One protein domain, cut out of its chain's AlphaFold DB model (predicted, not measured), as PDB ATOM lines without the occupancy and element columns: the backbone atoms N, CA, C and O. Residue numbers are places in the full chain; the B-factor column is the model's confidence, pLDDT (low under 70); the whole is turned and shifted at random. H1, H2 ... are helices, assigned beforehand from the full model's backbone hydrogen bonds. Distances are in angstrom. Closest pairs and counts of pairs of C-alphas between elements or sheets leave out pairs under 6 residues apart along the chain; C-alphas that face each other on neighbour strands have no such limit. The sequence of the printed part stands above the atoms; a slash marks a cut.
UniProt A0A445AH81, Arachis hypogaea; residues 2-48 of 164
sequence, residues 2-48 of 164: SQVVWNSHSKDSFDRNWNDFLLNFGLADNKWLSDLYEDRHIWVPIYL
ATOM      1  N   SER A   2     -36.104 -34.403-151.528       67.81
ATOM      2  CA  SER A   2     -35.839 -35.849-151.341       67.81
ATOM      3  C   SER A   2     -34.366 -36.240-151.551       67.81
ATOM      4  O   SER A   2     -33.792 -36.920-150.712       67.81
ATOM      5  N   GLN A   3     -33.725 -35.741-152.608       71.38
ATOM      6  CA  GLN A   3     -32.307 -36.013-152.890       71.38
ATOM      7  C   GLN A   3     -31.367 -35.532-151.764       71.38
ATOM      8  O   GLN A   3     -30.409 -36.217-151.431       71.38
ATOM      9  N   VAL A   4     -31.670 -34.396-151.124       75.19
ATOM     10  CA  VAL A   4     -30.872 -33.824-150.018       75.19
ATOM     11  C   VAL A   4     -30.993 -34.671-148.747       75.19
ATOM     12  O   VAL A   4     -30.008 -34.895-148.045       75.19
ATOM     13  N   VAL A   5     -32.200 -35.170-148.479       73.88
ATOM     14  CA  VAL A   5     -32.553 -35.919-147.265       73.88
ATOM     15  C   VAL A   5     -32.048 -37.360-147.316       73.88
ATOM     16  O   VAL A   5     -31.559 -37.870-146.312       73.88
ATOM     17  N   TRP A   6     -32.160 -38.019-148.473       70.62
ATOM     18  CA  TRP A   6     -31.898 -39.457-148.600       70.62
ATOM     19  C   TRP A   6     -30.477 -39.805-149.069       70.62
ATOM     20  O   TRP A   6     -30.030 -40.913-148.791       70.62
ATOM     21  N   ASN A   7     -29.757 -38.890-149.731       74.31
ATOM     22  CA  ASN A   7     -28.413 -39.174-150.267       74.31
ATOM     23  C   ASN A   7     -27.272 -38.569-149.449       74.31
ATOM     24  O   ASN A   7     -26.111 -38.650-149.847       74.31
ATOM     25  N   SER A   8     -27.576 -37.906-148.341       78.31
ATOM     26  CA  SER A   8     -26.522 -37.389-147.480       78.31
ATOM     27  C   SER A   8     -25.947 -38.560-146.665       78.31
ATOM     28  O   SER A   8     -26.686 -39.374-146.114       78.31
ATOM     29  N   HIS A   9     -24.620 -38.682-146.631       77.50
ATOM     30  CA  HIS A   9     -23.916 -39.789-145.960       77.50
ATOM     31  C   HIS A   9     -23.259 -39.370-144.637       77.50
ATOM     32  O   HIS A   9     -22.717 -40.202-143.916       77.50
ATOM     33  N   SER A  10     -23.300 -38.078-144.311       85.69
ATOM     34  CA  SER A  10     -22.828 -37.519-143.046       85.69
ATOM     35  C   SER A  10     -23.659 -36.296-142.664       85.69
ATOM     36  O   SER A  10     -24.287 -35.672-143.526       85.69
ATOM     37  N   LYS A  11     -23.649 -35.942-141.373       87.44
ATOM     38  CA  LYS A  11     -24.358 -34.761-140.852       87.44
ATOM     39  C   LYS A  11     -23.879 -33.484-141.548       87.44
ATOM     40  O   LYS A  11     -24.694 -32.749-142.088       87.44
ATOM     41  N   ASP A  12     -22.564 -33.320-141.695       88.12
ATOM     42  CA  ASP A  12     -21.989 -32.156-142.382       88.12
ATOM     43  C   ASP A  12     -22.375 -32.087-143.866       88.12
ATOM     44  O   ASP A  12     -22.550 -31.005-144.426       88.12
ATOM     45  N   SER A  13     -22.490 -33.240-144.537       89.12
ATOM     46  CA  SER A  13     -22.962 -33.285-145.924       89.12
ATOM     47  C   SER A  13     -24.428 -32.879-146.025       89.12
ATOM     48  O   SER A  13     -24.791 -32.202-146.983       89.12
ATOM     49  N   PHE A  14     -25.257 -33.285-145.062       90.38
ATOM     50  CA  PHE A  14     -26.659 -32.893-145.014       90.38
ATOM     51  C   PHE A  14     -26.801 -31.387-144.804       90.38
ATOM     52  O   PHE A  14     -27.484 -30.744-145.593       90.38
ATOM     53  N   ASP A  15     -26.106 -30.816-143.818       91.12
ATOM     54  CA  ASP A  15     -26.213 -29.390-143.496       91.12
ATOM     55  C   ASP A  15     -25.762 -28.517-144.681       91.12
ATOM     56  O   ASP A  15     -26.413 -27.525-145.015       91.12
ATOM     57  N   ARG A  16     -24.693 -28.912-145.391       90.31
ATOM     58  CA  ARG A  16     -24.265 -28.227-146.624       90.31
ATOM     59  C   ARG A  16     -25.303 -28.329-147.739       90.31
ATOM     60  O   ARG A  16     -25.669 -27.310-148.315       90.31
ATOM     61  N   ASN A  17     -25.794 -29.533-148.024       90.38
ATOM     62  CA  ASN A  17     -26.777 -29.758-149.087       90.38
ATOM     63  C   ASN A  17     -28.126 -29.081-148.781       90.38
ATOM     64  O   ASN A  17     -28.829 -28.654-149.694       90.38
ATOM     65  N   TRP A  18     -28.495 -28.985-147.501       91.38
ATOM     66  CA  TRP A  18     -29.688 -28.283-147.043       91.38
ATOM     67  C   TRP A  18     -29.565 -26.778-147.258       91.38
ATOM     68  O   TRP A  18     -30.460 -26.174-147.843       91.38
ATOM     69  N   ASN A  19     -28.436 -26.184-146.862       90.50
ATOM     70  CA  ASN A  19     -28.173 -24.765-147.095       90.50
ATOM     71  C   ASN A  19     -28.123 -24.424-148.590       90.50
ATOM     72  O   ASN A  19     -28.747 -23.455-149.011       90.50
ATOM     73  N   ASP A  20     -27.454 -25.244-149.402       91.19
ATOM     74  CA  ASP A  20     -27.416 -25.060-150.857       91.19
ATOM     75  C   ASP A  20     -28.825 -25.137-151.473       91.19
ATOM     76  O   ASP A  20     -29.208 -24.304-152.290       91.19
ATOM     77  N   PHE A  21     -29.660 -26.070-151.006       90.56
ATOM     78  CA  PHE A  21     -31.068 -26.136-151.394       90.56
ATOM     79  C   PHE A  21     -31.856 -24.878-150.989       90.56
ATOM     80  O   PHE A  21     -32.623 -24.361-151.797       90.56
ATOM     81  N   LEU A  22     -31.676 -24.353-149.776       91.56
ATOM     82  CA  LEU A  22     -32.368 -23.129-149.356       91.56
ATOM     83  C   LEU A  22     -31.951 -21.918-150.198       91.56
ATOM     84  O   LEU A  22     -32.812 -21.135-150.603       91.56
ATOM     85  N   LEU A  23     -30.658 -21.785-150.495       91.12
ATOM     86  CA  LEU A  23     -30.119 -20.681-151.290       91.12
ATOM     87  C   LEU A  23     -30.571 -20.756-152.752       91.12
ATOM     88  O   LEU A  23     -31.089 -19.774-153.280       91.12
ATOM     89  N   ASN A  24     -30.452 -21.926-153.383       91.75
ATOM     90  CA  ASN A  24     -30.781 -22.114-154.799       91.75
ATOM     91  C   ASN A  24     -32.257 -21.852-155.121       91.75
ATOM     92  O   ASN A  24     -32.585 -21.474-156.245       91.75
ATOM     93  N   PHE A  25     -33.148 -22.042-154.148       88.50
ATOM     94  CA  PHE A  25     -34.580 -21.805-154.317       88.50
ATOM     95  C   PHE A  25     -35.074 -20.514-153.643       88.50
ATOM     96  O   PHE A  25     -36.272 -20.240-153.686       88.50
ATOM     97  N   GLY A  26     -34.187 -19.716-153.033       89.50
ATOM     98  CA  GLY A  26     -34.566 -18.477-152.341       89.50
ATOM     99  C   GLY A  26     -35.499 -18.709-151.146       89.50
ATOM    100  O   GLY A  26     -36.395 -17.912-150.887       89.50
ATOM    101  N   LEU A  27     -35.324 -19.827-150.441       90.44
ATOM    102  CA  LEU A  27     -36.204 -20.290-149.365       90.44
ATOM    103  C   LEU A  27     -35.635 -20.048-147.958       90.44
ATOM    104  O   LEU A  27     -36.195 -20.549-146.986       90.44
ATOM    105  N   ALA A  28     -34.532 -19.305-147.843       87.19
ATOM    106  CA  ALA A  28     -33.832 -19.080-146.577       87.19
ATOM    107  C   ALA A  28     -34.725 -18.453-145.487       87.19
ATOM    108  O   ALA A  28     -34.646 -18.860-144.333       87.19
ATOM    109  N   ASP A  29     -35.632 -17.545-145.861       91.00
ATOM    110  CA  ASP A  29     -36.536 -16.860-144.921       91.00
ATOM    111  C   ASP A  29     -37.848 -17.629-144.661       91.00
ATOM    112  O   ASP A  29     -38.782 -17.127-144.028       91.00
ATOM    113  N   ASN A  30     -37.966 -18.859-145.167       91.88
ATOM    114  CA  ASN A  30     -39.160 -19.664-144.967       91.88
ATOM    115  C   ASN A  30     -39.166 -20.274-143.559       91.88
ATOM    116  O   ASN A  30     -38.488 -21.266-143.286       91.88
ATOM    117  N   LYS A  31     -40.009 -19.715-142.686       92.56
ATOM    118  CA  LYS A  31     -40.167 -20.181-141.302       92.56
ATOM    119  C   LYS A  31     -40.427 -21.688-141.191       92.56
ATOM    120  O   LYS A  31     -39.818 -22.340-140.356       92.56
ATOM    121  N   TRP A  32     -41.278 -22.253-142.049       91.62
ATOM    122  CA  TRP A  32     -41.593 -23.684-142.000       91.62
ATOM    123  C   TRP A  32     -40.366 -24.559-142.288       91.62
ATOM    124  O   TRP A  32     -40.186 -25.586-141.642       91.62
ATOM    125  N   LEU A  33     -39.498 -24.151-143.220       90.19
ATOM    126  CA  LEU A  33     -38.253 -24.877-143.495       90.19
ATOM    127  C   LEU A  33     -37.227 -24.722-142.376       90.19
ATOM    128  O   LEU A  33     -36.478 -25.662-142.122       90.19
ATOM    129  N   SER A  34     -37.207 -23.566-141.712       90.69
ATOM    130  CA  SER A  34     -36.386 -23.356-140.522       90.69
ATOM    131  C   SER A  34     -36.825 -24.286-139.390       90.69
ATOM    132  O   SER A  34     -36.004 -25.034-138.870       90.69
ATOM    133  N   ASP A  35     -38.122 -24.306-139.068       92.06
ATOM    134  CA  ASP A  35     -38.686 -25.182-138.033       92.06
ATOM    135  C   ASP A  35     -38.420 -26.664-138.373       92.06
ATOM    136  O   ASP A  35     -37.953 -27.441-137.542       92.06
ATOM    137  N   LEU A  36     -38.607 -27.047-139.642       90.44
ATOM    138  CA  LEU A  36     -38.341 -28.407-140.113       90.44
ATOM    139  C   LEU A  36     -36.859 -28.809-139.993       90.44
ATOM    140  O   LEU A  36     -36.555 -29.983-139.760       90.44
ATOM    141  N   TYR A  37     -35.935 -27.862-140.172       90.69
ATOM    142  CA  TYR A  37     -34.504 -28.097-139.995       90.69
ATOM    143  C   TYR A  37     -34.124 -28.279-138.523       90.69
ATOM    144  O   TYR A  37     -33.285 -29.128-138.214       90.69
ATOM    145  N   GLU A  38     -34.743 -27.548-137.596       92.38
ATOM    146  CA  GLU A  38     -34.533 -27.775-136.159       92.38
ATOM    147  C   GLU A  38     -34.948 -29.194-135.751       92.38
ATOM    148  O   GLU A  38     -34.204 -29.915-135.074       92.38
ATOM    149  N   ASP A  39     -36.051 -29.674-136.320       90.06
ATOM    150  CA  ASP A  39     -36.558 -31.027-136.107       90.06
ATOM    151  C   ASP A  39     -35.791 -32.119-136.877       90.06
ATOM    152  O   ASP A  39     -36.146 -33.291-136.799       90.06
ATOM    153  N   ARG A  40     -34.700 -31.814-137.598       89.56
ATOM    154  CA  ARG A  40     -33.959 -32.788-138.442       89.56
ATOM    155  C   ARG A  40     -33.597 -34.104-137.749       89.56
ATOM    156  O   ARG A  40     -33.536 -35.151-138.387       89.56
ATOM    157  N   HIS A  41     -33.403 -34.070-136.437       84.38
ATOM    158  CA  HIS A  41     -33.063 -35.229-135.625       84.38
ATOM    159  C   HIS A  41     -34.177 -36.292-135.531       84.38
ATOM    160  O   HIS A  41     -33.868 -37.438-135.206       84.38
ATOM    161  N   ILE A  42     -35.439 -35.961-135.843       82.62
ATOM    162  CA  ILE A  42     -36.572 -36.908-135.778       82.62
ATOM    163  C   ILE A  42     -36.931 -37.535-137.132       82.62
ATOM    164  O   ILE A  42     -37.645 -38.536-137.164       82.62
ATOM    165  N   TRP A  43     -36.465 -36.969-138.251       81.81
ATOM    166  CA  TRP A  43     -36.918 -37.374-139.588       81.81
ATOM    167  C   TRP A  43     -35.801 -37.565-140.625       81.81
ATOM    168  O   TRP A  43     -36.039 -38.205-141.653       81.81
ATOM    169  N   VAL A  44     -34.582 -37.071-140.377       84.00
ATOM    170  CA  VAL A  44     -33.448 -37.256-141.293       84.00
ATOM    171  C   VAL A  44     -32.722 -38.570-140.977       84.00
ATOM    172  O   VAL A  44     -32.203 -38.725-139.871       84.00
ATOM    173  N   PRO A  45     -32.597 -39.505-141.939       79.38
ATOM    174  CA  PRO A  45     -32.052 -40.847-141.696       79.38
ATOM    175  C   PRO A  45     -30.669 -40.886-141.032       79.38
ATOM    176  O   PRO A  45     -30.438 -41.708-140.156       79.38
ATOM    177  N   ILE A  46     -29.766 -39.969-141.394       83.75
ATOM    178  CA  ILE A  46     -28.393 -39.895-140.851       83.75
ATOM    179  C   ILE A  46     -28.385 -39.598-139.350       83.75
ATOM    180  O   ILE A  46     -27.466 -39.982-138.633       83.75
ATOM    181  N   TYR A  47     -29.403 -38.893-138.858       82.00
ATOM    182  CA  TYR A  47     -29.548 -38.591-137.437       82.00
ATOM    183  C   TYR A  47     -30.240 -39.730-136.673       82.00
ATOM    184  O   TYR A  47     -30.195 -39.762-135.447       82.00
ATOM    185  N   LEU A  48     -30.815 -40.696-137.394       77.12
ATOM    186  CA  LEU A  48     -31.539 -41.850-136.865       77.12
ATOM    187  C   LEU A  48     -30.693 -43.140-136.874       77.12
ATOM    188  O   LEU A  48     -31.230 -44.210-136.595       77.12
TER     189      LEU A  48
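This is residues 2 to 48 of the 164 residues of a protein of Arachis hypogaea (UniProt A0A445AH81). The longest helix, H2, makes one arm of a loose U; the chain turns through residues 25 to 30 and folds back through H3, followed by the short turns H4 and H5, which make the other arm. The short helix H1 packs on the side of H2, and H5 comes back close to the first residue of H2, at the open end of the U. The printed part has 47 residues with five named helices, in the order H1, H2, H3, H4, H5, and no named strand; the class is all helix. The whole is compact, with a radius of gyration of the C-alphas of 10.2 A and spans of 26 by 18 by 16 A.

H2 covers residues 11 to 24 and is 19.9 A long, from C-alpha 11 at (-24.358, -34.761, -140.852) to C-alpha 24 at (-30.781, -22.114, -154.799). Before it, H1 covers residues 2 to 6 and is 6.0 A long. H3, residues 31 to 38, is 10.8 A long. H4, residues 40 to 43, is 5.6 A long, and H5, residues 45 to 48, is 5.0 A long and ends at C-alpha 48 at (-31.539, -41.850, -136.865).

H2 and H1 touch, the closest C-alphas being those of Asn 17 and Val 4, 5.8 A apart. H2 and H3 are near each other, with 5 pairs of C-alphas within 10 A. H2 and H5 are close but not clearly touching, the closest C-alphas being those of Lys 11 and Ile 46, 6.5 A apart. H1 and H5 are also close but not clearly touching, with the C-alphas of Trp 6 and Pro 45 closest at 7.0 A. H3 and H4 meet only through their link. H4 and H5 touch only at the corner, where the C-alphas of His 41 and Tyr 47 are closest at 5.2 A. H1 is apart from H3 and H4. In H1, H2 and H3 every O i to N i+4 pair is within hydrogen-bond range; H4 and H5 are too short for such a pair, and each has its one O i to N i+3 pair within range.

The two C-alphas farthest apart, those of Gly 26 and Leu 48, are 28.2 A apart. The printed part has no cut. The links H1 to H2, H3 to H4 and H4 to H5 are tight, and the link H2 to H3 is short. The mean pLDDT of the printed part is 86.0, and residue 2 alone is under 70.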